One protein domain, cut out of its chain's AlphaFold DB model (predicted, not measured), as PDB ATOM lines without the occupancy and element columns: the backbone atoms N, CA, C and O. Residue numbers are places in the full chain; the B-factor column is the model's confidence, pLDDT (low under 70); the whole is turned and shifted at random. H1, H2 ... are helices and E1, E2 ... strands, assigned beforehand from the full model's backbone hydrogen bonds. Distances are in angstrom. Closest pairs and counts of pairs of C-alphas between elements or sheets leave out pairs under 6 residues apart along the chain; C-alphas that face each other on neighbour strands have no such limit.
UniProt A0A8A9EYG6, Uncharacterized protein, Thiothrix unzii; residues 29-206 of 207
ATOM      1  N   ILE A  29     -43.799 -29.395 -31.352       92.94
ATOM      2  CA  ILE A  29     -44.953 -28.996 -32.155       92.94
ATOM      3  C   ILE A  29     -44.481 -28.566 -33.544       92.94
ATOM      4  O   ILE A  29     -43.668 -27.659 -33.699       92.94
ATOM      5  N   PHE A  30     -44.970 -29.258 -34.568       93.12
ATOM      6  CA  PHE A  30     -44.586 -29.079 -35.959       93.12
ATOM      7  C   PHE A  30     -45.686 -28.364 -36.738       93.12
ATOM      8  O   PHE A  30     -46.863 -28.668 -36.572       93.12
ATOM      9  N   ALA A  31     -45.326 -27.457 -37.644       91.62
ATOM     10  CA  ALA A  31     -46.281 -26.815 -38.543       91.62
ATOM     11  C   ALA A  31     -45.889 -26.942 -40.020       91.62
ATOM     12  O   ALA A  31     -44.763 -26.628 -40.389       91.62
ATOM     13  N   ILE A  32     -46.846 -27.274 -40.891       92.06
ATOM     14  CA  ILE A  32     -46.777 -26.939 -42.320       92.06
ATOM     15  C   ILE A  32     -47.410 -25.558 -42.502       92.06
ATOM     16  O   ILE A  32     -48.621 -25.401 -42.347       92.06
ATOM     17  N   LYS A  33     -46.598 -24.563 -42.858       91.06
ATOM     18  CA  LYS A  33     -46.994 -23.172 -43.111       91.06
ATOM     19  C   LYS A  33     -47.087 -22.903 -44.604       91.06
ATOM     20  O   LYS A  33     -46.164 -23.208 -45.344       91.06
ATOM     21  N   GLY A  34     -48.160 -22.274 -45.064       90.56
ATOM     22  CA  GLY A  34     -48.319 -21.960 -46.486       90.56
ATOM     23  C   GLY A  34     -49.536 -21.093 -46.772       90.56
ATOM     24  O   GLY A  34     -50.378 -20.891 -45.895       90.56
ATOM     25  N   ASN A  35     -49.635 -20.578 -47.997       88.62
ATOM     26  CA  ASN A  35     -50.814 -19.825 -48.436       88.62
ATOM     27  C   ASN A  35     -52.078 -20.704 -48.390       88.62
ATOM     28  O   ASN A  35     -52.017 -21.912 -48.121       88.62
ATOM     29  N   GLN A  36     -53.248 -20.103 -48.598       85.94
ATOM     30  CA  GLN A  36     -54.475 -20.878 -48.772       85.94
ATOM     31  C   GLN A  36     -54.339 -21.803 -49.997       85.94
ATOM     32  O   GLN A  36     -53.603 -21.487 -50.926       85.94
ATOM     33  N   ASP A  37     -54.962 -22.980 -49.934       85.44
ATOM     34  CA  ASP A  37     -55.087 -23.931 -51.050       85.44
ATOM     35  C   ASP A  37     -53.785 -24.464 -51.667       85.44
ATOM     36  O   ASP A  37     -53.804 -25.139 -52.685       85.44
ATOM     37  N   VAL A  38     -52.645 -24.303 -50.988       90.38
ATOM     38  CA  VAL A  38     -51.378 -24.930 -51.412       90.38
ATOM     39  C   VAL A  38     -51.278 -26.418 -51.054       90.38
ATOM     40  O   VAL A  38     -50.196 -26.961 -51.083       90.38
ATOM     41  N   GLY A  39     -52.348 -27.109 -50.640       89.06
ATOM     42  CA  GLY A  39     -52.284 -28.561 -50.363       89.06
ATOM     43  C   GLY A  39     -51.670 -28.975 -49.011       89.06
ATOM     44  O   GLY A  39     -51.165 -30.089 -48.863       89.06
ATOM     45  N   LYS A  40     -51.721 -28.115 -47.983       90.75
ATOM     46  CA  LYS A  40     -51.214 -28.434 -46.624       90.75
ATOM     47  C   LYS A  40     -51.925 -29.639 -45.995       90.75
ATOM     48  O   LYS A  40     -51.269 -30.581 -45.563       90.75
ATOM     49  N   THR A  41     -53.262 -29.637 -46.006       89.62
ATOM     50  CA  THR A  41     -54.076 -30.769 -45.528       89.62
ATOM     51  C   THR A  41     -53.767 -32.039 -46.319       89.62
ATOM     52  O   THR A  41     -53.675 -33.115 -45.740       89.62
ATOM     53  N   THR A  42     -53.539 -31.922 -47.630       90.62
ATOM     54  CA  THR A  42     -53.135 -33.050 -48.480       90.62
ATOM     55  C   THR A  42     -51.790 -33.626 -48.048       90.62
ATOM     56  O   THR A  42     -51.671 -34.838 -47.916       90.62
ATOM     57  N   SER A  43     -50.806 -32.775 -47.748       93.25
ATOM     58  CA  SER A  43     -49.498 -33.208 -47.234       93.25
ATOM     59  C   SER A  43     -49.627 -33.924 -45.879       93.25
ATOM     60  O   SER A  43     -49.019 -34.970 -45.682       93.25
ATOM     61  N   LEU A  44     -50.481 -33.430 -44.969       91.25
ATOM     62  CA  LEU A  44     -50.774 -34.112 -43.697       91.25
ATOM     63  C   LEU A  44     -51.443 -35.477 -43.898       91.25
ATOM     64  O   LEU A  44     -51.066 -36.446 -43.247       91.25
ATOM     65  N   ARG A  45     -52.415 -35.572 -44.813       89.19
ATOM     66  CA  ARG A  45     -53.083 -36.839 -45.150       89.19
ATOM     67  C   ARG A  45     -52.120 -37.848 -45.782       89.19
ATOM     68  O   ARG A  45     -52.266 -39.042 -45.545       89.19
ATOM     69  N   LEU A  46     -51.154 -37.391 -46.578       90.06
ATOM     70  CA  LEU A  46     -50.096 -38.252 -47.113       90.06
ATOM     71  C   LEU A  46     -49.162 -38.738 -46.004       90.06
ATOM     72  O   LEU A  46     -48.914 -39.935 -45.935       90.06
ATOM     73  N   ALA A  47     -48.731 -37.850 -45.101       90.00
ATOM     74  CA  ALA A  47     -47.922 -38.235 -43.947       90.00
ATOM     75  C   ALA A  47     -48.649 -39.278 -43.087       90.00
ATOM     76  O   ALA A  47     -48.053 -40.269 -42.695       90.00
ATOM     77  N   TYR A  48     -49.954 -39.107 -42.867       89.88
ATOM     78  CA  TYR A  48     -50.795 -40.102 -42.202       89.88
ATOM     79  C   TYR A  48     -50.763 -41.474 -42.890       89.88
ATOM     80  O   TYR A  48     -50.553 -42.481 -42.222       89.88
ATOM     81  N   LYS A  49     -50.954 -41.525 -44.217       87.00
ATOM     82  CA  LYS A  49     -50.941 -42.788 -44.975       87.00
ATOM     83  C   LYS A  49     -49.583 -43.480 -44.905       87.00
ATOM     84  O   LYS A  49     -49.523 -44.657 -44.581       87.00
ATOM     85  N   MET A  50     -48.510 -42.731 -45.141       88.31
ATOM     86  CA  MET A  50     -47.142 -43.240 -45.054       88.31
ATOM     87  C   MET A  50     -46.815 -43.726 -43.638       88.31
ATOM     88  O   MET A  50     -46.190 -44.766 -43.465       88.31
ATOM     89  N   LEU A  51     -47.277 -43.005 -42.612       84.88
ATOM     90  CA  LEU A  51     -47.102 -43.418 -41.226       84.88
ATOM     91  C   LEU A  51     -47.831 -44.742 -40.957       84.88
ATOM     92  O   LEU A  51     -47.239 -45.627 -40.358       84.88
ATOM     93  N   LEU A  52     -49.064 -44.924 -41.442       83.94
ATOM     94  CA  LEU A  52     -49.761 -46.213 -41.338       83.94
ATOM     95  C   LEU A  52     -49.012 -47.356 -42.028       83.94
ATOM     96  O   LEU A  52     -48.894 -48.428 -41.448       83.94
ATOM     97  N   GLU A  53     -48.502 -47.126 -43.239       84.31
ATOM     98  CA  GLU A  53     -47.727 -48.123 -43.989       84.31
ATOM     99  C   GLU A  53     -46.465 -48.536 -43.215       84.31
ATOM    100  O   GLU A  53     -46.153 -49.718 -43.104       84.31
ATOM    101  N   GLN A  54     -45.764 -47.579 -42.599       79.62
ATOM    102  CA  GLN A  54     -44.586 -47.870 -41.775       79.62
ATOM    103  C   GLN A  54     -44.927 -48.527 -40.428       79.62
ATOM    104  O   GLN A  54     -44.085 -49.206 -39.836       79.62
ATOM    105  N   LEU A  55     -46.151 -48.333 -39.936       75.50
ATOM    106  CA  LEU A  55     -46.633 -48.861 -38.663       75.50
ATOM    107  C   LEU A  55     -47.382 -50.195 -38.794       75.50
ATOM    108  O   LEU A  55     -47.804 -50.721 -37.770       75.50
ATOM    109  N   GLU A  56     -47.517 -50.773 -39.994       73.00
ATOM    110  CA  GLU A  56     -48.312 -51.989 -40.259       73.00
ATOM    111  C   GLU A  56     -47.983 -53.165 -39.314       73.00
ATOM    112  O   GLU A  56     -48.846 -53.980 -38.999       73.00
ATOM    113  N   ASN A  57     -46.753 -53.219 -38.790       64.94
ATOM    114  CA  ASN A  57     -46.275 -54.277 -37.892       64.94
ATOM    115  C   ASN A  57     -46.047 -53.824 -36.437       64.94
ATOM    116  O   ASN A  57     -45.438 -54.553 -35.652       64.94
ATOM    117  N   ILE A  58     -46.487 -52.621 -36.066       66.12
ATOM    118  CA  ILE A  58     -46.337 -52.073 -34.716       66.12
ATOM    119  C   ILE A  58     -47.727 -51.998 -34.077       66.12
ATOM    120  O   ILE A  58     -48.638 -51.441 -34.684       66.12
ATOM    121  N   PRO A  59     -47.928 -52.538 -32.858       58.38
ATOM    122  CA  PRO A  59     -49.203 -52.417 -32.166       58.38
ATOM    123  C   PRO A  59     -49.454 -50.944 -31.831       58.38
ATOM    124  O   PRO A  59     -48.883 -50.398 -30.888       58.38
ATOM    125  N   ILE A  60     -50.293 -50.304 -32.641       62.25
ATOM    126  CA  ILE A  60     -50.707 -48.914 -32.486       62.25
ATOM    127  C   ILE A  60     -52.196 -48.862 -32.165       62.25
ATOM    128  O   ILE A  60     -53.007 -49.533 -32.802       62.25
ATOM    129  N   SER A  61     -52.568 -48.034 -31.192       63.06
ATOM    130  CA  SER A  61     -53.935 -47.525 -31.137       63.06
ATOM    131  C   SER A  61     -53.964 -46.241 -31.955       63.06
ATOM    132  O   SER A  61     -53.125 -45.354 -31.771       63.06
ATOM    133  N   TYR A  62     -54.885 -46.161 -32.911       64.06
ATOM    134  CA  TYR A  62     -55.086 -44.947 -33.684       64.06
ATOM    135  C   TYR A  62     -56.569 -44.621 -33.789       64.06
ATOM    136  O   TYR A  62     -57.417 -45.507 -33.875       64.06
ATOM    137  N   GLN A  63     -56.869 -43.328 -33.787       62.84
ATOM    138  CA  GLN A  63     -58.207 -42.803 -34.008       62.84
ATOM    139  C   GLN A  63     -58.109 -41.735 -35.088       62.84
ATOM    140  O   GLN A  63     -57.327 -40.789 -34.972       62.84
ATOM    141  N   VAL A  64     -58.899 -41.885 -36.148       60.22
ATOM    142  CA  VAL A  64     -59.067 -40.832 -37.150       60.22
ATOM    143  C   VAL A  64     -60.447 -40.248 -36.998       60.22
ATOM    144  O   VAL A  64     -61.445 -40.961 -37.095       60.22
ATOM    145  N   LYS A  65     -60.493 -38.937 -36.793       62.62
ATOM    146  CA  LYS A  65     -61.732 -38.182 -36.798       62.62
ATOM    147  C   LYS A  65     -61.759 -37.323 -38.050       62.62
ATOM    148  O   LYS A  65     -60.895 -36.471 -38.269       62.62
ATOM    149  N   TYR A  66     -62.757 -37.590 -38.877       59.69
ATOM    150  CA  TYR A  66     -63.169 -36.695 -39.941       59.69
ATOM    151  C   TYR A  66     -64.363 -35.921 -39.408       59.69
ATOM    152  O   TYR A  66     -65.489 -36.411 -39.460       59.69
ATOM    153  N   ASP A  67     -64.118 -34.731 -38.866       51.38
ATOM    154  CA  ASP A  67     -65.219 -33.845 -38.510       51.38
ATOM    155  C   ASP A  67     -65.748 -33.223 -39.803       51.38
ATOM    156  O   ASP A  67     -65.259 -32.211 -40.302       51.38
ATOM    157  N   SER A  68     -66.739 -33.887 -40.404       43.50
ATOM    158  CA  SER A  68     -67.618 -33.235 -41.363       43.50
ATOM    159  C   SER A  68     -68.609 -32.402 -40.558       43.50
ATOM    160  O   SER A  68     -69.589 -32.936 -40.033       43.50
ATOM    161  N   TYR A  69     -68.387 -31.094 -40.465       41.28
ATOM    162  CA  TYR A  69     -69.505 -30.198 -40.196       41.28
ATOM    163  C   TYR A  69     -70.516 -30.398 -41.337       41.28
ATOM    164  O   TYR A  69     -70.246 -30.039 -42.479       41.28
ATOM    165  N   GLN A  70     -71.652 -31.046 -41.051       38.31
ATOM    166  CA  GLN A  70     -72.772 -31.175 -41.987       38.31
ATOM    167  C   GLN A  70     -73.352 -29.782 -42.269       38.31
ATOM    168  O   GLN A  70     -74.323 -29.361 -41.645       38.31
ATOM    169  N   TYR A  71     -72.788 -29.073 -43.242       37.62
ATOM    170  CA  TYR A  71     -73.536 -28.075 -43.991       37.62
ATOM    171  C   TYR A  71     -74.167 -28.779 -45.201       37.62
ATOM    172  O   TYR A  71     -73.503 -29.212 -46.131       37.62
ATOM    173  N   SER A  72     -75.471 -29.027 -45.065       37.16
ATOM    174  CA  SER A  72     -76.491 -29.020 -46.118       37.16
ATOM    175  C   SER A  72     -76.083 -29.429 -47.550       37.16
ATOM    176  O   SER A  72     -75.625 -28.625 -48.345       37.16
ATOM    177  N   LYS A  73     -76.458 -30.661 -47.919       38.91
ATOM    178  CA  LYS A  73     -76.713 -31.189 -49.277       38.91
ATOM    179  C   LYS A  73     -76.793 -30.152 -50.425       38.91
ATOM    180  O   LYS A  73     -77.880 -29.781 -50.864       38.91
ATOM    181  N   SER A  74     -75.659 -29.846 -51.044       39.59
ATOM    182  CA  SER A  74     -75.576 -29.560 -52.478       39.59
ATOM    183  C   SER A  74     -74.214 -30.038 -52.980       39.59
ATOM    184  O   SER A  74     -73.214 -29.949 -52.274       39.59
ATOM    185  N   TRP A  75     -74.165 -30.628 -54.172       37.88
ATOM    186  CA  TRP A  75     -72.994 -31.335 -54.711       37.88
ATOM    187  C   TRP A  75     -71.833 -30.396 -55.132       37.88
ATOM    188  O   TRP A  75     -71.060 -30.725 -56.025       37.88
ATOM    189  N   ALA A  76     -71.716 -29.224 -54.499       38.19
ATOM    190  CA  ALA A  76     -70.696 -28.204 -54.743       38.19
ATOM    191  C   ALA A  76     -70.091 -27.600 -53.452       38.19
ATOM    192  O   ALA A  76     -69.292 -26.671 -53.537       38.19
ATOM    193  N   GLU A  77     -70.424 -28.117 -52.262       37.88
ATOM    194  CA  GLU A  77     -69.896 -27.625 -50.977       37.88
ATOM    195  C   GLU A  77     -68.870 -28.603 -50.364       37.88
ATOM    196  O   GLU A  77     -69.108 -29.249 -49.349       37.88
ATOM    197  N   GLU A  78     -67.683 -28.694 -50.975       38.78
ATOM    198  CA  GLU A  78     -66.469 -29.286 -50.374       38.78
ATOM    199  C   GLU A  78     -65.769 -28.276 -49.436       38.78
ATOM    200  O   GLU A  78     -64.588 -27.956 -49.582       38.78
ATOM    201  N   ALA A  79     -66.505 -27.717 -48.474       37.00
ATOM    202  CA  ALA A  79     -65.972 -26.713 -47.557       37.00
ATOM    203  C   ALA A  79     -65.465 -27.357 -46.250       37.00
ATOM    204  O   ALA A  79     -66.245 -27.827 -45.431       37.00
ATOM    205  N   PHE A  80     -64.139 -27.331 -46.072       46.09
ATOM    206  CA  PHE A  80     -63.396 -27.461 -44.806       46.09
ATOM    207  C   PHE A  80     -63.735 -28.667 -43.914       46.09
ATOM    208  O   PHE A  80     -64.373 -28.543 -42.876       46.09
ATOM    209  N   MET A  81     -63.197 -29.837 -44.270       51.38
ATOM    210  CA  MET A  81     -63.084 -30.944 -43.317       51.38
ATOM    211  C   MET A  81     -61.819 -30.783 -42.472       51.38
ATOM    212  O   MET A  81     -60.705 -30.865 -43.012       51.38
ATOM    213  N   ASP A  82     -61.998 -30.622 -41.163       67.38
ATOM    214  CA  ASP A  82     -60.921 -30.772 -40.190       67.38
ATOM    215  C   ASP A  82     -60.401 -32.215 -40.265       67.38
ATOM    216  O   ASP A  82     -61.157 -33.192 -40.248       67.38
ATOM    217  N   PHE A  83     -59.088 -32.361 -40.431       81.50
ATOM    218  CA  PHE A  83     -58.426 -33.665 -40.440       81.50
ATOM    219  C   PHE A  83     -57.724 -33.846 -39.104       81.50
ATOM    220  O   PHE A  83     -56.808 -33.081 -38.814       81.50
ATOM    221  N   THR A  84     -58.111 -34.859 -38.329       84.88
ATOM    222  CA  THR A  84     -57.404 -35.231 -37.099       84.88
ATOM    223  C   THR A  84     -57.074 -36.713 -37.116       84.88
ATOM    224  O   THR A  84     -57.961 -37.549 -37.275       84.88
ATOM    225  N   ALA A  85     -55.804 -37.040 -36.913       84.88
ATOM    226  CA  ALA A  85     -55.344 -38.394 -36.659       84.88
ATOM    227  C   ALA A  85     -54.532 -38.417 -35.366       84.88
ATOM    228  O   ALA A  85     -53.612 -37.619 -35.194       84.88
ATOM    229  N   VAL A  86     -54.881 -39.332 -34.472       85.62
ATOM    230  CA  VAL A  86     -54.197 -39.563 -33.200       85.62
ATOM    231  C   VAL A  86     -53.562 -40.942 -33.259       85.62
ATOM    232  O   VAL A  86     -54.229 -41.905 -33.629       85.62
ATOM    233  N   PHE A  87     -52.293 -41.032 -32.887       84.25
ATOM    234  CA  PHE A  87     -51.526 -42.267 -32.810       84.25
ATOM    235  C   PHE A  87     -50.941 -42.411 -31.413       84.25
ATOM    236  O   PHE A  87     -50.332 -41.470 -30.907       84.25
ATOM    237  N   THR A  88     -51.050 -43.597 -30.827       83.12
ATOM    238  CA  THR A  88     -50.279 -43.966 -29.638       83.12
ATOM    239  C   THR A  88     -49.188 -44.937 -30.058       83.12
ATOM    240  O   THR A  88     -49.463 -46.076 -30.433       83.12
ATOM    241  N   ILE A  89     -47.943 -44.476 -30.009       79.56
ATOM    242  CA  ILE A  89     -46.755 -45.212 -30.429       79.56
ATOM    243  C   ILE A  89     -45.932 -45.480 -29.167       79.56
ATOM    244  O   ILE A  89     -45.263 -44.590 -28.647       79.56
ATOM    245  N   SER A  90     -46.049 -46.699 -28.630       74.12
ATOM    246  CA  SER A  90     -45.397 -47.132 -27.378       74.12
ATOM    247  C   SER A  90     -45.621 -46.183 -26.196       74.12
ATOM    248  O   SER A  90     -44.688 -45.772 -25.512       74.12
ATOM    249  N   GLY A  91     -46.880 -45.803 -25.983       75.38
ATOM    250  CA  GLY A  91     -47.286 -44.895 -24.907       75.38
ATOM    251  C   GLY A  91     -47.063 -43.408 -25.202       75.38
ATOM    252  O   GLY A  91     -47.564 -42.573 -24.454       75.38
ATOM    253  N   TYR A  92     -46.382 -43.054 -26.298       82.94
ATOM    254  CA  TYR A  92     -46.280 -41.668 -26.753       82.94
ATOM    255  C   TYR A  92     -47.426 -41.323 -27.696       82.94
ATOM    256  O   TYR A  92     -47.653 -42.006 -28.694       82.94
ATOM    257  N   VAL A  93     -48.124 -40.229 -27.404       86.56
ATOM    258  CA  VAL A  93     -49.229 -39.747 -28.238       86.56
ATOM    259  C   VAL A  93     -48.701 -38.761 -29.284       86.56
ATOM    260  O   VAL A  93     -48.080 -37.749 -28.941       86.56
ATOM    261  N   VAL A  94     -48.971 -39.052 -30.558       89.12
ATOM    262  CA  VAL A  94     -48.640 -38.243 -31.738       89.12
ATOM    263  C   VAL A  94     -49.930 -37.837 -32.439       89.12
ATOM    264  O   VAL A  94     -50.775 -38.681 -32.728       89.12
ATOM    265  N   ILE A  95     -50.085 -36.551 -32.741       89.75
ATOM    266  CA  ILE A  95     -51.306 -36.009 -33.339       89.75
ATOM    267  C   ILE A  95     -50.979 -35.289 -34.640       89.75
ATOM    268  O   ILE A  95     -50.122 -34.411 -34.675       89.75
ATOM    269  N   LEU A  96     -51.698 -35.628 -35.707       90.62
ATOM    270  CA  LEU A  96     -51.724 -34.886 -36.963       90.62
ATOM    271  C   LEU A  96     -53.059 -34.155 -37.052       90.62
ATOM    272  O   LEU A  96     -54.107 -34.792 -37.066       90.62
ATOM    273  N   HIS A  97     -53.032 -32.831 -37.126       87.75
ATOM    274  CA  HIS A  97     -54.234 -32.012 -37.110       87.75
ATOM    275  C   HIS A  97     -54.194 -30.924 -38.190       87.75
ATOM    276  O   HIS A  97     -53.217 -30.196 -38.346       87.75
ATOM    277  N   SER A  98     -55.274 -30.784 -38.951       86.12
ATOM    278  CA  SER A  98     -55.473 -29.693 -39.901       86.12
ATOM    279  C   SER A  98     -56.691 -28.877 -39.466       86.12
ATOM    280  O   SER A  98     -57.802 -29.298 -39.776       86.12
ATOM    281  N   PRO A  99     -56.495 -27.743 -38.768       70.69
ATOM    282  CA  PRO A  99     -57.574 -26.940 -38.175       70.69
ATOM    283  C   PRO A  99     -58.233 -25.936 -39.136       70.69
ATOM    284  O   PRO A  99     -58.958 -25.034 -38.711       70.69
ATOM    285  N   GLY A 100     -57.847 -25.950 -40.414       69.88
ATOM    286  CA  GLY A 100     -58.124 -24.830 -41.312       69.88
ATOM    287  C   GLY A 100     -57.469 -23.522 -40.835       69.88
ATOM    288  O   GLY A 100     -56.368 -23.522 -40.282       69.88
ATOM    289  N   ASP A 101     -58.118 -22.383 -41.095       68.44
ATOM    290  CA  ASP A 101     -57.663 -21.066 -40.628       68.44
ATOM    291  C   ASP A 101     -58.549 -20.531 -39.500       68.44
ATOM    292  O   ASP A 101     -59.273 -19.554 -39.669       68.44
ATOM    293  N   ASN A 102     -58.514 -21.196 -38.345       69.25
ATOM    294  CA  ASN A 102     -59.321 -20.814 -37.191       69.25
ATOM    295  C   ASN A 102     -58.457 -20.654 -35.930       69.25
ATOM    296  O   ASN A 102     -57.640 -21.512 -35.608       69.25
ATOM    297  N   ALA A 103     -58.640 -19.550 -35.198       68.88
ATOM    298  CA  ALA A 103     -57.964 -19.305 -33.921       68.88
ATOM    299  C   ALA A 103     -58.451 -20.240 -32.799       68.88
ATOM    300  O   ALA A 103     -57.685 -20.537 -31.883       68.88
ATOM    301  N   TRP A 104     -59.686 -20.755 -32.892       69.62
ATOM    302  CA  TRP A 104     -60.237 -21.749 -31.957       69.62
ATOM    303  C   TRP A 104     -59.412 -23.032 -31.873       69.62
ATOM    304  O   TRP A 104     -59.502 -23.753 -30.883       69.62
ATOM    305  N   PHE A 105     -58.553 -23.270 -32.863       76.69
ATOM    306  CA  PHE A 105     -57.565 -24.334 -32.865       76.69
ATOM    307  C   PHE A 105     -56.745 -24.435 -31.566       76.69
ATOM    308  O   PHE A 105     -56.392 -25.538 -31.154       76.69
ATOM    309  N   VAL A 106     -56.482 -23.314 -30.879       75.50
ATOM    310  CA  VAL A 106     -55.750 -23.329 -29.600       75.50
ATOM    311  C   VAL A 106     -56.433 -24.199 -28.540       75.50
ATOM    312  O   VAL A 106     -55.754 -24.839 -27.746       75.50
ATOM    313  N   ASN A 107     -57.767 -24.284 -28.543       75.25
ATOM    314  CA  ASN A 107     -58.500 -25.105 -27.582       75.25
ATOM    315  C   ASN A 107     -58.284 -26.599 -27.851       75.25
ATOM    316  O   ASN A 107     -58.081 -27.358 -26.909       75.25
ATOM    317  N   CYS A 108     -58.229 -27.005 -29.124       79.62
ATOM    318  CA  CYS A 108     -57.874 -28.375 -29.494       79.62
ATOM    319  C   CYS A 108     -56.444 -28.711 -29.048       79.62
ATOM    320  O   CYS A 108     -56.196 -29.784 -28.511       79.62
ATOM    321  N   LEU A 109     -55.502 -27.773 -29.218       82.88
ATOM    322  CA  LEU A 109     -54.123 -27.948 -28.751       82.88
ATOM    323  C   LEU A 109     -54.042 -28.170 -27.233       82.88
ATOM    324  O   LEU A 109     -53.287 -29.034 -26.788       82.88
ATOM    325  N   ARG A 110     -54.829 -27.428 -26.444       84.62
ATOM    326  CA  ARG A 110     -54.920 -27.619 -24.986       84.62
ATOM    327  C   ARG A 110     -55.421 -29.009 -24.624       84.62
ATOM    328  O   ARG A 110     -54.799 -29.688 -23.821       84.62
ATOM    329  N   GLU A 111     -56.464 -29.480 -25.295       81.69
ATOM    330  CA  GLU A 111     -56.964 -30.837 -25.078       81.69
ATOM    331  C   GLU A 111     -55.900 -31.903 -25.399       81.69
ATOM    332  O   GLU A 111     -55.760 -32.904 -24.695       81.69
ATOM    333  N   TYR A 112     -55.096 -31.681 -26.442       85.50
ATOM    334  CA  TYR A 112     -53.972 -32.556 -26.780       85.50
ATOM    335  C   TYR A 112     -52.867 -32.524 -25.718       85.50
ATOM    336  O   TYR A 112     -52.296 -33.569 -25.395       85.50
ATOM    337  N   HIS A 113     -52.573 -31.349 -25.156       85.06
ATOM    338  CA  HIS A 113     -51.636 -31.207 -24.042       85.06
ATOM    339  C   HIS A 113     -52.074 -32.029 -22.829       85.06
ATOM    340  O   HIS A 113     -51.260 -32.770 -22.273       85.06
ATOM    341  N   ASP A 114     -53.348 -31.919 -22.448       82.12
ATOM    342  CA  ASP A 114     -53.916 -32.597 -21.278       82.12
ATOM    343  C   ASP A 114     -53.853 -34.124 -21.425       82.12
ATOM    344  O   ASP A 114     -53.628 -34.851 -20.458       82.12
ATOM    345  N   LYS A 115     -53.911 -34.617 -22.667       77.06
ATOM    346  CA  LYS A 115     -53.700 -36.029 -23.027       77.06
ATOM    347  C   LYS A 115     -52.219 -36.434 -23.104       77.06
ATOM    348  O   LYS A 115     -51.890 -37.474 -23.665       77.06
ATOM    349  N   SER A 116     -51.312 -35.630 -22.543       81.69
ATOM    350  CA  SER A 116     -49.861 -35.871 -22.524       81.69
ATOM    351  C   SER A 116     -49.245 -36.071 -23.918       81.69
ATOM    352  O   SER A 116     -48.309 -36.855 -24.086       81.69
ATOM    353  N   CYS A 117     -49.754 -35.359 -24.929       84.44
ATOM    354  CA  CYS A 117     -49.246 -35.466 -26.292       84.44
ATOM    355  C   CYS A 117     -47.785 -35.011 -26.399       84.44
ATOM    356  O   CYS A 117     -47.434 -33.895 -26.010       84.44
ATOM    357  N   LEU A 118     -46.933 -35.873 -26.961       85.06
ATOM    358  CA  LEU A 118     -45.514 -35.586 -27.163       85.06
ATOM    359  C   LEU A 118     -45.290 -34.753 -28.429       85.06
ATOM    360  O   LEU A 118     -44.494 -33.813 -28.418       85.06
ATOM    361  N   ILE A 119     -45.981 -35.118 -29.514       84.69
ATOM    362  CA  ILE A 119     -45.779 -34.542 -30.843       84.69
ATOM    363  C   ILE A 119     -47.114 -34.106 -31.421       84.69
ATOM    364  O   ILE A 119     -47.989 -34.932 -31.673       84.69
ATOM    365  N   ILE A 120     -47.231 -32.818 -31.720       85.00
ATOM    366  CA  ILE A 120     -48.395 -32.270 -32.413       85.00
ATOM    367  C   ILE A 120     -47.944 -31.742 -33.775       85.00
ATOM    368  O   ILE A 120     -46.957 -31.022 -33.864       85.00
ATOM    369  N   VAL A 121     -48.659 -32.078 -34.844       84.88
ATOM    370  CA  VAL A 121     -48.386 -31.614 -36.208       84.88
ATOM    371  C   VAL A 121     -49.590 -30.858 -36.742       84.88
ATOM    372  O   VAL A 121     -50.702 -31.374 -36.717       84.88
ATOM    373  N   CYS A 122     -49.377 -29.648 -37.253       88.00
ATOM    374  CA  CYS A 122     -50.446 -28.719 -37.605       88.00
ATOM    375  C   CYS A 122     -50.295 -28.173 -39.027       88.00
ATOM    376  O   CYS A 122     -49.190 -27.847 -39.457       88.00
ATOM    377  N   ALA A 123     -51.389 -27.961 -39.754       84.44
ATOM    378  CA  ALA A 123     -51.376 -27.071 -40.918       84.44
ATOM    379  C   ALA A 123     -51.741 -25.650 -40.477       84.44
ATOM    380  O   ALA A 123     -52.768 -25.439 -39.845       84.44
ATOM    381  N   THR A 124     -50.924 -24.658 -40.829       85.44
ATOM    382  CA  THR A 124     -51.168 -23.249 -40.480       85.44
ATOM    383  C   THR A 124     -50.943 -22.342 -41.693       85.44
ATOM    384  O   THR A 124     -50.355 -22.748 -42.705       85.44
ATOM    385  N   ARG A 125     -51.452 -21.107 -41.652       82.62
ATOM    386  CA  ARG A 125     -51.170 -20.127 -42.716       82.62
ATOM    387  C   ARG A 125     -49.703 -19.685 -42.699       82.62
ATOM    388  O   ARG A 125     -49.001 -19.844 -41.710       82.62
ATOM    389  N   LYS A 126     -49.205 -19.155 -43.821       71.81
ATOM    390  CA  LYS A 126     -47.816 -18.671 -43.932       71.81
ATOM    391  C   LYS A 126     -47.563 -17.439 -43.059       71.81
ATOM    392  O   LYS A 126     -46.554 -17.384 -42.368       71.81
ATOM    393  N   ASN A 127     -48.499 -16.491 -43.093       68.19
ATOM    394  CA  ASN A 127     -48.405 -15.184 -42.452       68.19
ATOM    395  C   ASN A 127     -49.681 -14.894 -41.650       68.19
ATOM    396  O   ASN A 127     -50.771 -15.280 -42.076       68.19
ATOM    397  N   GLY A 128     -49.544 -14.170 -40.537       58.78
ATOM    398  CA  GLY A 128     -50.667 -13.624 -39.778       58.78
ATOM    399  C   GLY A 128     -50.300 -13.299 -38.330       58.78
ATOM    400  O   GLY A 128     -49.781 -14.154 -37.619       58.78
ATOM    401  N   ASN A 129     -50.631 -12.084 -37.879       58.59
ATOM    402  CA  ASN A 129     -50.675 -11.728 -36.449       58.59
ATOM    403  C   ASN A 129     -51.970 -12.223 -35.767       58.59
ATOM    404  O   ASN A 129     -52.196 -11.988 -34.581       58.59
ATOM    405  N   HIS A 130     -52.833 -12.901 -36.527       60.09
ATOM    406  CA  HIS A 130     -54.135 -13.413 -36.117       60.09
ATOM    407  C   HIS A 130     -54.308 -14.839 -36.665       60.09
ATOM    408  O   HIS A 130     -53.689 -15.190 -37.671       60.09
ATOM    409  N   GLY A 131     -55.135 -15.657 -36.012       73.19
ATOM    410  CA  GLY A 131     -55.472 -17.007 -36.483       73.19
ATOM    411  C   GLY A 131     -54.508 -18.111 -36.030       73.19
ATOM    412  O   GLY A 131     -53.936 -18.058 -34.940       73.19
ATOM    413  N   SER A 132     -54.348 -19.128 -36.882       77.94
ATOM    414  CA  SER A 132     -53.707 -20.418 -36.563       77.94
ATOM    415  C   SER A 132     -52.216 -20.336 -36.188       77.94
ATOM    416  O   SER A 132     -51.764 -21.070 -35.314       77.94
ATOM    417  N   VAL A 133     -51.440 -19.429 -36.799       82.31
ATOM    418  CA  VAL A 133     -49.992 -19.280 -36.524       82.31
ATOM    419  C   VAL A 133     -49.729 -18.687 -35.144       82.31
ATOM    420  O   VAL A 133     -48.832 -19.138 -34.435       82.31
ATOM    421  N   ARG A 134     -50.508 -17.668 -34.767       82.25
ATOM    422  CA  ARG A 134     -50.407 -17.042 -33.450       82.25
ATOM    423  C   ARG A 134     -50.796 -18.038 -32.360       82.25
ATOM    424  O   ARG A 134     -50.008 -18.236 -31.446       82.25
ATOM    425  N   ALA A 135     -51.935 -18.714 -32.530       81.06
ATOM    426  CA  ALA A 135     -52.397 -19.771 -31.630       81.06
ATOM    427  C   ALA A 135     -51.336 -20.866 -31.420       81.06
ATOM    428  O   ALA A 135     -51.067 -21.254 -30.291       81.06
ATOM    429  N   PHE A 136     -50.692 -21.314 -32.501       86.25
ATOM    430  CA  PHE A 136     -49.597 -22.284 -32.453       86.25
ATOM    431  C   PHE A 136     -48.405 -21.791 -31.616       86.25
ATOM    432  O   PHE A 136     -47.910 -22.525 -30.766       86.25
ATOM    433  N   ASN A 137     -47.946 -20.555 -31.839       87.25
ATOM    434  CA  ASN A 137     -46.792 -20.007 -31.120       87.25
ATOM    435  C   ASN A 137     -47.111 -19.742 -29.639       87.25
ATOM    436  O   ASN A 137     -46.294 -20.059 -28.779       87.25
ATOM    437  N   GLU A 138     -48.286 -19.176 -29.346       87.19
ATOM    438  CA  GLU A 138     -48.740 -18.907 -27.976       87.19
ATOM    439  C   GLU A 138     -48.883 -20.210 -27.189       87.19
ATOM    440  O   GLU A 138     -48.339 -20.313 -26.096       87.19
ATOM    441  N   PHE A 139     -49.513 -21.230 -27.778       89.50
ATOM    442  CA  PHE A 139     -49.608 -22.557 -27.174       89.50
ATOM    443  C   PHE A 139     -48.227 -23.164 -26.904       89.50
ATOM    444  O   PHE A 139     -47.981 -23.699 -25.823       89.50
ATOM    445  N   ALA A 140     -47.310 -23.072 -27.874       90.00
ATOM    446  CA  ALA A 140     -45.974 -23.630 -27.719       90.00
ATOM    447  C   ALA A 140     -45.228 -22.990 -26.540       90.00
ATOM    448  O   ALA A 140     -44.615 -23.695 -25.741       90.00
ATOM    449  N   GLN A 141     -45.342 -21.669 -26.395       89.44
ATOM    450  CA  GLN A 141     -44.759 -20.928 -25.283       89.44
ATOM    451  C   GLN A 141     -45.449 -21.234 -23.944       89.44
ATOM    452  O   GLN A 141     -44.758 -21.430 -22.949       89.44
ATOM    453  N   GLU A 142     -46.785 -21.278 -23.917       90.62
ATOM    454  CA  GLU A 142     -47.594 -21.523 -22.712       90.62
ATOM    455  C   GLU A 142     -47.278 -22.890 -22.086       90.62
ATOM    456  O   GLU A 142     -47.144 -23.000 -20.869       90.62
ATOM    457  N   TYR A 143     -47.092 -23.917 -22.919       89.38
ATOM    458  CA  TYR A 143     -46.957 -25.307 -22.477       89.38
ATOM    459  C   TYR A 143     -45.565 -25.918 -22.687       89.38
ATOM    460  O   TYR A 143     -45.393 -27.128 -22.511       89.38
ATOM    461  N   GLY A 144     -44.574 -25.108 -23.069       87.69
ATOM    462  CA  GLY A 144     -43.182 -25.538 -23.225       87.69
ATOM    463  C   GLY A 144     -42.944 -26.521 -24.375       87.69
ATOM    464  O   GLY A 144     -42.081 -27.389 -24.267       87.69
ATOM    465  N   TYR A 145     -43.706 -26.417 -25.469       91.38
ATOM    466  CA  TYR A 145     -43.372 -27.138 -26.699       91.38
ATOM    467  C   TYR A 145     -42.287 -26.383 -27.461       91.38
ATOM    468  O   TYR A 145     -42.294 -25.155 -27.518       91.38
ATOM    469  N   HIS A 146     -41.407 -27.116 -28.135       91.31
ATOM    470  CA  HIS A 146     -40.453 -26.546 -29.081       91.31
ATOM    471  C   HIS A 146     -41.105 -26.448 -30.468       91.31
ATOM    472  O   HIS A 146     -41.344 -27.487 -31.098       91.31
ATOM    473  N   PRO A 147     -41.429 -25.231 -30.947       90.62
ATOM    474  CA  PRO A 147     -42.065 -25.053 -32.240       90.62
ATOM    475  C   PRO A 147     -41.058 -25.209 -33.378       90.62
ATOM    476  O   PRO A 147     -39.993 -24.594 -33.378       90.62
ATOM    477  N   ASP A 148     -41.441 -25.954 -34.406       91.50
ATOM    478  CA  ASP A 148     -40.710 -26.040 -35.667       91.50
ATOM    479  C   ASP A 148     -41.703 -25.979 -36.835       91.50
ATOM    480  O   ASP A 148     -42.758 -26.607 -36.827       91.50
ATOM    481  N   ALA A 149     -41.397 -25.186 -37.857       90.00
ATOM    482  CA  ALA A 149     -42.276 -24.995 -38.998       90.00
ATOM    483  C   ALA A 149     -41.542 -25.214 -40.321       90.00
ATOM    484  O   ALA A 149     -40.421 -24.755 -40.516       90.00
ATOM    485  N   MET A 150     -42.221 -25.860 -41.264       92.12
ATOM    486  CA  MET A 150     -41.795 -25.989 -42.651       92.12
ATOM    487  C   MET A 150     -42.697 -25.161 -43.558       92.12
ATOM    488  O   MET A 150     -43.904 -25.064 -43.339       92.12
ATOM    489  N   LEU A 151     -42.112 -24.562 -44.591       91.38
ATOM    490  CA  LEU A 151     -42.857 -23.798 -45.581       91.38
ATOM    491  C   LEU A 151     -43.306 -24.695 -46.735       91.38
ATOM    492  O   LEU A 151     -42.540 -25.505 -47.251       91.38
ATOM    493  N   LYS A 152     -44.545 -24.476 -47.164       90.75
ATOM    494  CA  LYS A 152     -45.159 -25.044 -48.354       90.75
ATOM    495  C   LYS A 152     -45.643 -23.909 -49.247       90.75
ATOM    496  O   LYS A 152     -46.446 -23.078 -48.816       90.75
ATOM    497  N   ASN A 153     -45.130 -23.859 -50.472       88.62
ATOM    498  CA  ASN A 153     -45.394 -22.758 -51.399       88.62
ATOM    499  C   ASN A 153     -46.157 -23.198 -52.655       88.62
ATOM    500  O   ASN A 153     -46.715 -22.334 -53.325       88.62
ATOM    501  N   GLU A 154     -46.215 -24.496 -52.955       88.25
ATOM    502  CA  GLU A 154     -46.709 -24.996 -54.238       88.25
ATOM    503  C   GLU A 154     -47.845 -26.004 -54.059       88.25
ATOM    504  O   GLU A 154     -47.832 -26.848 -53.161       88.25
ATOM    505  N   LEU A 155     -48.834 -25.928 -54.950       91.31
ATOM    506  CA  LEU A 155     -49.852 -26.961 -55.099       91.31
ATOM    507  C   LEU A 155     -49.378 -27.962 -56.158       91.31
ATOM    508  O   LEU A 155     -49.750 -27.871 -57.324       91.31
ATOM    509  N   SER A 156     -48.534 -28.911 -55.759       92.75
ATOM    510  CA  SER A 156     -48.099 -30.009 -56.627       92.75
ATOM    511  C   SER A 156     -48.058 -31.333 -55.864       92.75
ATOM    512  O   SER A 156     -47.862 -31.369 -54.647       92.75
ATOM    513  N   GLU A 157     -48.266 -32.445 -56.573       89.94
ATOM    514  CA  GLU A 157     -48.194 -33.780 -55.970       89.94
ATOM    515  C   GLU A 157     -46.789 -34.077 -55.425       89.94
ATOM    516  O   GLU A 157     -46.662 -34.593 -54.314       89.94
ATOM    517  N   SER A 158     -45.744 -33.694 -56.167       92.62
ATOM    518  CA  SER A 158     -44.347 -33.858 -55.747       92.62
ATOM    519  C   SER A 158     -44.056 -33.097 -54.454       92.62
ATOM    520  O   SER A 158     -43.537 -33.687 -53.511       92.62
ATOM    521  N   ASP A 159     -44.456 -31.824 -54.359       91.25
ATOM    522  CA  ASP A 159     -44.256 -31.024 -53.143       91.25
ATOM    523  C   ASP A 159     -45.116 -31.554 -51.983       91.25
ATOM    524  O   ASP A 159     -44.701 -31.544 -50.829       91.25
ATOM    525  N   ASN A 160     -46.326 -32.067 -52.241       90.31
ATOM    526  CA  ASN A 160     -47.129 -32.728 -51.203       90.31
ATOM    527  C   ASN A 160     -46.422 -33.956 -50.616       90.31
ATOM    528  O   ASN A 160     -46.404 -34.111 -49.394       90.31
ATOM    529  N   LYS A 161     -45.830 -34.798 -51.472       92.44
ATOM    530  CA  LYS A 161     -45.040 -35.960 -51.044       92.44
ATOM    531  C   LYS A 161     -43.797 -35.517 -50.280       92.44
ATOM    532  O   LYS A 161     -43.609 -35.962 -49.158       92.44
ATOM    533  N   GLU A 162     -43.024 -34.571 -50.808       93.69
ATOM    534  CA  GLU A 162     -41.817 -34.062 -50.144       93.69
ATOM    535  C   GLU A 162     -42.111 -33.510 -48.736       93.69
ATOM    536  O   GLU A 162     -41.394 -33.807 -47.780       93.69
ATOM    537  N   LYS A 163     -43.190 -32.730 -48.564       94.19
ATOM    538  CA  LYS A 163     -43.561 -32.204 -47.236       94.19
ATOM    539  C   LYS A 163     -44.051 -33.295 -46.288       94.19
ATOM    540  O   LYS A 163     -43.746 -33.231 -45.099       94.19
ATOM    541  N   ALA A 164     -44.768 -34.299 -46.791       92.75
ATOM    542  CA  ALA A 164     -45.160 -35.458 -45.992       92.75
ATOM    543  C   ALA A 164     -43.930 -36.229 -45.481       92.75
ATOM    544  O   ALA A 164     -43.801 -36.470 -44.285       92.75
ATOM    545  N   GLN A 165     -42.977 -36.501 -46.368       92.06
ATOM    546  CA  GLN A 165     -41.694 -37.135 -46.068       92.06
ATOM    547  C   GLN A 165     -40.881 -36.356 -45.019       92.06
ATOM    548  O   GLN A 165     -40.382 -36.912 -44.039       92.06
ATOM    549  N   GLN A 166     -40.787 -35.032 -45.176       93.25
ATOM    550  CA  GLN A 166     -40.118 -34.159 -44.205       93.25
ATOM    551  C   GLN A 166     -40.792 -34.194 -42.827       93.25
ATOM    552  O   GLN A 166     -40.094 -34.160 -41.812       93.25
ATOM    553  N   LEU A 167     -42.127 -34.277 -42.771       92.38
ATOM    554  CA  LEU A 167     -42.858 -34.436 -41.512       92.38
ATOM    555  C   LEU A 167     -42.530 -35.760 -40.827       92.38
ATOM    556  O   LEU A 167     -42.228 -35.753 -39.637       92.38
ATOM    557  N   LEU A 168     -42.549 -36.868 -41.563       90.81
ATOM    558  CA  LEU A 168     -42.232 -38.192 -41.024       90.81
ATOM    559  C   LEU A 168     -40.841 -38.228 -40.405       90.81
ATOM    560  O   LEU A 168     -40.689 -38.648 -39.260       90.81
ATOM    561  N   LYS A 169     -39.846 -37.679 -41.104       89.81
ATOM    562  CA  LYS A 169     -38.480 -37.571 -40.586       89.81
ATOM    563  C   LYS A 169     -38.408 -36.790 -39.272       89.81
ATOM    564  O   LYS A 169     -37.675 -37.182 -38.360       89.81
ATOM    565  N   ARG A 170     -39.160 -35.691 -39.151       91.75
ATOM    566  CA  ARG A 170     -39.223 -34.881 -37.921       91.75
ATOM    567  C   ARG A 170     -39.911 -35.626 -36.781       91.75
ATOM    568  O   ARG A 170     -39.388 -35.626 -35.670       91.75
ATOM    569  N   ILE A 171     -41.020 -36.311 -37.067       90.19
ATOM    570  CA  ILE A 171     -41.720 -37.172 -36.102       90.19
ATOM    571  C   ILE A 171     -40.777 -38.276 -35.609       90.19
ATOM    572  O   ILE A 171     -40.599 -38.428 -34.406       90.19
ATOM    573  N   GLY A 172     -40.115 -38.995 -36.518       87.25
ATOM    574  CA  GLY A 172     -39.173 -40.063 -36.176       87.25
ATOM    575  C   GLY A 172     -37.973 -39.573 -35.368       87.25
ATOM    576  O   GLY A 172     -37.541 -40.245 -34.435       87.25
ATOM    577  N   THR A 173     -37.460 -38.377 -35.668       88.94
ATOM    578  CA  THR A 173     -36.383 -37.753 -34.882       88.94
ATOM    579  C   THR A 173     -36.844 -37.438 -33.461       88.94
ATOM    580  O   THR A 173     -36.190 -37.870 -32.518       88.94
ATOM    581  N   ALA A 174     -37.999 -36.784 -33.302       89.12
ATOM    582  CA  ALA A 174     -38.556 -36.452 -31.992       89.12
ATOM    583  C   ALA A 174     -38.900 -37.697 -31.155       89.12
ATOM    584  O   ALA A 174     -38.652 -37.723 -29.952       89.12
ATOM    585  N   LEU A 175     -39.423 -38.753 -31.789       85.62
ATOM    586  CA  LEU A 175     -39.633 -40.043 -31.130       85.62
ATOM    587  C   LEU A 175     -38.301 -40.656 -30.680       85.62
ATOM    588  O   LEU A 175     -38.201 -41.115 -29.548       85.62
ATOM    589  N   GLY A 176     -37.270 -40.627 -31.530       84.94
ATOM    590  CA  GLY A 176     -35.926 -41.102 -31.184       84.94
ATOM    591  C   GLY A 176     -35.328 -40.378 -29.975       84.94
ATOM    592  O   GLY A 176     -34.892 -41.031 -29.031       84.94
ATOM    593  N   GLU A 177     -35.379 -39.043 -29.966       86.31
ATOM    594  CA  GLU A 177     -34.907 -38.204 -28.852       86.31
ATOM    595  C   GLU A 177     -35.641 -38.527 -27.539       86.31
ATOM    596  O   GLU A 177     -35.021 -38.649 -26.477       86.31
ATOM    597  N   ALA A 178     -36.965 -38.710 -27.602       83.19
ATOM    598  CA  ALA A 178     -37.769 -39.068 -26.436       83.19
ATOM    599  C   ALA A 178     -37.394 -40.450 -25.876       83.19
ATOM    600  O   ALA A 178     -37.328 -40.626 -24.660       83.19
ATOM    601  N   LEU A 179     -37.084 -41.413 -26.746       77.88
ATOM    602  CA  LEU A 179     -36.667 -42.756 -26.341       77.88
ATOM    603  C   LEU A 179     -35.289 -42.768 -25.696       77.88
ATOM    604  O   LEU A 179     -35.110 -43.394 -24.655       77.88
ATOM    605  N   GLU A 180     -34.326 -42.060 -26.283       82.00
ATOM    606  CA  GLU A 180     -32.972 -41.930 -25.730       82.00
ATOM    607  C   GLU A 180     -32.978 -41.241 -24.360       82.00
ATOM    608  O   GLU A 180     -32.172 -41.570 -23.492       82.00
ATOM    609  N   SER A 181     -33.934 -40.337 -24.137       77.56
ATOM    610  CA  SER A 181     -34.112 -39.639 -22.862       77.56
ATOM    611  C   SER A 181     -34.803 -40.487 -21.782       77.56
ATOM    612  O   SER A 181     -34.802 -40.105 -20.607       77.56
ATOM    613  N   SER A 182     -35.408 -41.626 -22.146       71.81
ATOM    614  CA  SER A 182     -36.082 -42.524 -21.204       71.81
ATOM    615  C   SER A 182     -35.068 -43.471 -20.541       71.81
ATOM    616  O   SER A 182     -34.720 -44.521 -21.063       71.81
ATOM    617  N   GLU A 183     -34.571 -43.093 -19.360       57.34
ATOM    618  CA  GLU A 183     -33.518 -43.819 -18.614       57.34
ATOM    619  C   GLU A 183     -33.932 -45.185 -18.032       57.34
ATOM    620  O   GLU A 183     -33.140 -45.820 -17.343       57.34
ATOM    621  N   SER A 184     -35.134 -45.687 -18.321       55.06
ATOM    622  CA  SER A 184     -35.595 -46.992 -17.834       55.06
ATOM    623  C   SER A 184     -36.026 -47.903 -18.990       55.06
ATOM    624  O   SER A 184     -37.230 -48.074 -19.219       55.06
ATOM    625  N   PRO A 185     -35.069 -48.574 -19.663       50.62
ATOM    626  CA  PRO A 185     -35.349 -49.682 -20.581       50.62
ATOM    627  C   PRO A 185     -36.155 -50.821 -19.934       50.62
ATOM    628  O   PRO A 185     -36.686 -51.674 -20.629       50.62
ATOM    629  N   GLU A 186     -36.261 -50.847 -18.602       50.56
ATOM    630  CA  GLU A 186     -36.926 -51.916 -17.854       50.56
ATOM    631  C   GLU A 186     -38.466 -51.846 -17.896       50.56
ATOM    632  O   GLU A 186     -39.123 -52.859 -17.668       50.56
ATOM    633  N   LYS A 187     -39.065 -50.683 -18.216       49.75
ATOM    634  CA  LYS A 187     -40.537 -50.508 -18.275       49.75
ATOM    635  C   LYS A 187     -41.118 -50.566 -19.692       49.75
ATOM    636  O   LYS A 187     -42.300 -50.858 -19.850       49.75
ATOM    637  N   CYS A 188     -40.314 -50.305 -20.719       52.38
ATOM    638  CA  CYS A 188     -40.707 -50.472 -22.115       52.38
ATOM    639  C   CYS A 188     -40.019 -51.738 -22.605       52.38
ATOM    640  O   CYS A 188     -38.793 -51.780 -22.607       52.38
ATOM    641  N   SER A 189     -40.778 -52.782 -22.954       63.62
ATOM    642  CA  SER A 189     -40.163 -54.072 -23.279       63.62
ATOM    643  C   SER A 189     -39.051 -53.880 -24.315       63.62
ATOM    644  O   SER A 189     -39.163 -53.056 -25.225       63.62
ATOM    645  N   GLU A 190     -37.948 -54.610 -24.184       64.81
ATOM    646  CA  GLU A 190     -36.788 -54.495 -25.080       64.81
ATOM    647  C   GLU A 190     -37.196 -54.596 -26.570       64.81
ATOM    648  O   GLU A 190     -36.651 -53.914 -27.444       64.81
ATOM    649  N   LEU A 191     -38.260 -55.362 -26.834       59.38
ATOM    650  CA  LEU A 191     -38.974 -55.456 -28.107       59.38
ATOM    651  C   LEU A 191     -39.618 -54.133 -28.553       59.38
ATOM    652  O   LEU A 191     -39.416 -53.735 -29.697       59.38
ATOM    653  N   GLN A 192     -40.358 -53.433 -27.687       64.50
ATOM    654  CA  GLN A 192     -40.947 -52.122 -27.994       64.50
ATOM    655  C   GLN A 192     -39.872 -51.072 -28.269       64.50
ATOM    656  O   GLN A 192     -39.966 -50.359 -29.263       64.50
ATOM    657  N   THR A 193     -38.814 -51.021 -27.456       67.31
ATOM    658  CA  THR A 193     -37.696 -50.085 -27.662       67.31
ATOM    659  C   THR A 193     -36.985 -50.355 -28.992       67.31
ATOM    660  O   THR A 193     -36.677 -49.431 -29.745       67.31
ATOM    661  N   THR A 194     -36.782 -51.630 -29.335       72.62
ATOM    662  CA  THR A 194     -36.184 -52.036 -30.615       72.62
ATOM    663  C   THR A 194     -37.083 -51.700 -31.805       72.62
ATOM    664  O   THR A 194     -36.595 -51.178 -32.807       72.62
ATOM    665  N   LEU A 195     -38.388 -51.976 -31.715       67.06
ATOM    666  CA  LEU A 195     -39.364 -51.648 -32.761       67.06
ATOM    667  C   LEU A 195     -39.457 -50.139 -32.985       67.06
ATOM    668  O   LEU A 195     -39.469 -49.687 -34.124       67.06
ATOM    669  N   LEU A 196     -39.452 -49.360 -31.909       69.56
ATOM    670  CA  LEU A 196     -39.477 -47.906 -31.971       69.56
ATOM    671  C   LEU A 196     -38.201 -47.308 -32.545       69.56
ATOM    672  O   LEU A 196     -38.284 -46.370 -33.328       69.56
ATOM    673  N   ARG A 197     -37.027 -47.842 -32.192       76.62
ATOM    674  CA  ARG A 197     -35.763 -47.412 -32.800       76.62
ATOM    675  C   ARG A 197     -35.766 -47.722 -34.294       76.62
ATOM    676  O   ARG A 197     -35.478 -46.840 -35.089       76.62
ATOM    677  N   LYS A 198     -36.208 -48.924 -34.683       78.12
ATOM    678  CA  LYS A 198     -36.394 -49.290 -36.096       78.12
ATOM    679  C   LYS A 198     -37.380 -48.368 -36.810       78.12
ATOM    680  O   LYS A 198     -37.114 -47.990 -37.941       78.12
ATOM    681  N   LEU A 199     -38.483 -47.987 -36.166       75.75
ATOM    682  CA  LEU A 199     -39.444 -47.031 -36.712       75.75
ATOM    683  C   LEU A 199     -38.823 -45.641 -36.861       75.75
ATOM    684  O   LEU A 199     -38.925 -45.041 -37.923       75.75
ATOM    685  N   ALA A 200     -38.162 -45.133 -35.823       75.50
ATOM    686  CA  ALA A 200     -37.484 -43.844 -35.850       75.50
ATOM    687  C   ALA A 200     -36.414 -43.803 -36.948       75.50
ATOM    688  O   ALA A 200     -36.317 -42.813 -37.669       75.50
ATOM    689  N   ASP A 201     -35.655 -44.884 -37.116       78.25
ATOM    690  CA  ASP A 201     -34.645 -45.019 -38.161       78.25
ATOM    691  C   ASP A 201     -35.293 -45.137 -39.544       78.25
ATOM    692  O   ASP A 201     -34.895 -44.418 -40.454       78.25
ATOM    693  N   SER A 202     -36.352 -45.939 -39.688       77.88
ATOM    694  CA  SER A 202     -37.142 -46.057 -40.921       77.88
ATOM    695  C   SER A 202     -37.695 -44.702 -41.366       77.88
ATOM    696  O   SER A 202     -37.498 -44.299 -42.509       77.88
ATOM    697  N   LEU A 203     -38.297 -43.946 -40.444       76.31
ATOM    698  CA  LEU A 203     -38.799 -42.591 -40.682       76.31
ATOM    699  C   LEU A 203     -37.672 -41.609 -41.057       76.31
ATOM    700  O   LEU A 203     -37.917 -40.621 -41.751       76.31
ATOM    701  N   LYS A 204     -36.432 -41.851 -40.606       71.69
ATOM    702  CA  LYS A 204     -35.260 -41.024 -40.939       71.69
ATOM    703  C   LYS A 204     -34.655 -41.369 -42.303       71.69
ATOM    704  O   LYS A 204     -34.206 -40.448 -42.990       71.69
ATOM    705  N   THR A 205     -34.584 -42.654 -42.663       69.50
ATOM    706  CA  THR A 205     -33.844 -43.157 -43.837       69.50
ATOM    707  C   THR A 205     -34.719 -43.431 -45.054       69.50
ATOM    708  O   THR A 205     -34.223 -43.334 -46.176       69.50
ATOM    709  N   HIS A 206     -36.003 -43.726 -44.855       61.78
ATOM    710  CA  HIS A 206     -36.977 -44.000 -45.910       61.78
ATOM    711  C   HIS A 206     -38.219 -43.107 -45.748       61.78
ATOM    712  O   HIS A 206     -39.276 -43.600 -45.350       61.78
TER     713      HIS A 206
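This is residues 29 to 206 of the 207 residues of an uncharacterized protein of Thiothrix unzii (UniProt A0A8A9EYG6). A twisted six-stranded sheet makes the core of three layers, with H1 and H4 covering one face and H2 and H3 the other. Beyond the sheet, H5 folds back on H4 as a helical hairpin, while residues 72 to 77, in the long link from E2 to E3, stick out. The printed part has 178 residues, with five named helices and six named strands in the order E1 H1 E2 E3 E4 H2 E5 H3 E6 H4 H5, class mixed. The sheet is mixed, its order E2 E3 E4 E5 E1 E6. The whole is compact, with a radius of gyration of the C-alphas of 16.5 A, yet elongated, spanning 54 by 33 by 30 A.

The strands are E1, residues 29 to 34, E2, 61 to 67, E3, 82 to 89, E4, 92 to 98, E5, 117 to 125, and E6, 145 to 152. E1 is parallel to E6 (N 31 to O 148, 2.8 A) and to E5 (N 30 to O 120, 2.7 A). E2, E3 and E4 form a meander, each strand the antiparallel neighbour of the one before, with N 65 to O 84 at 2.9 A and N 87 to O 94 at 2.8 A. E4 and E5 are parallel, with N 97 to O 121 at 2.8 A. H1, residues 40 to 55, and H4, 157 to 180, are on the same face, at heights over the sheet of 8.8 A and 8.1 A. H4 touches H1 with residues 160 to 168 alone, at a steep tilt of 54 degrees; the closest C-alphas are those of Ala 47 and Ala 164, 4.4 A. H2, residues 105 to 114, joins E4 and E5 in a strand-helix-strand unit, two parallel neighbour strands with a helix between, its crossover right-handed. H3, residues 132 to 143, makes a split unit with E5 and E6, E1 between them in the sheet, also right-handed. H2 and H3 touch, at a shallow tilt of 26 degrees, the same way; their closest C-alphas are those of Val 106 and Ala 135, 5.3 A. H5, residues 190 to 205, is not on the sheet. H4 and H5 touch, opposite ways at a shallow tilt of 34.7 degrees, only just short of steep; their closest C-alphas are those of Gly 172 and Ala 200, 4.2 A. In H1 to H5 every O i to N i+4 pair is within hydrogen-bond range.

E1 begins at C-alpha 29 (-44.953, -28.996, -32.155). H1 measures 22.4 A, E5 22.6 A and H4 34.8 A from first to last C-alpha. H5, 22.1 A, ends at C-alpha 205 (-33.844, -43.157, -43.837).

The farthest C-alphas, of Ser 74 and Glu 186, are 56.5 A apart. The printed part has no cut, and the link from E2 to E3, 14 residues, is long. Mean pLDDT of the printed part is 77.2; 50 residues are under 70, among them 57 to 82 and 183 to 193.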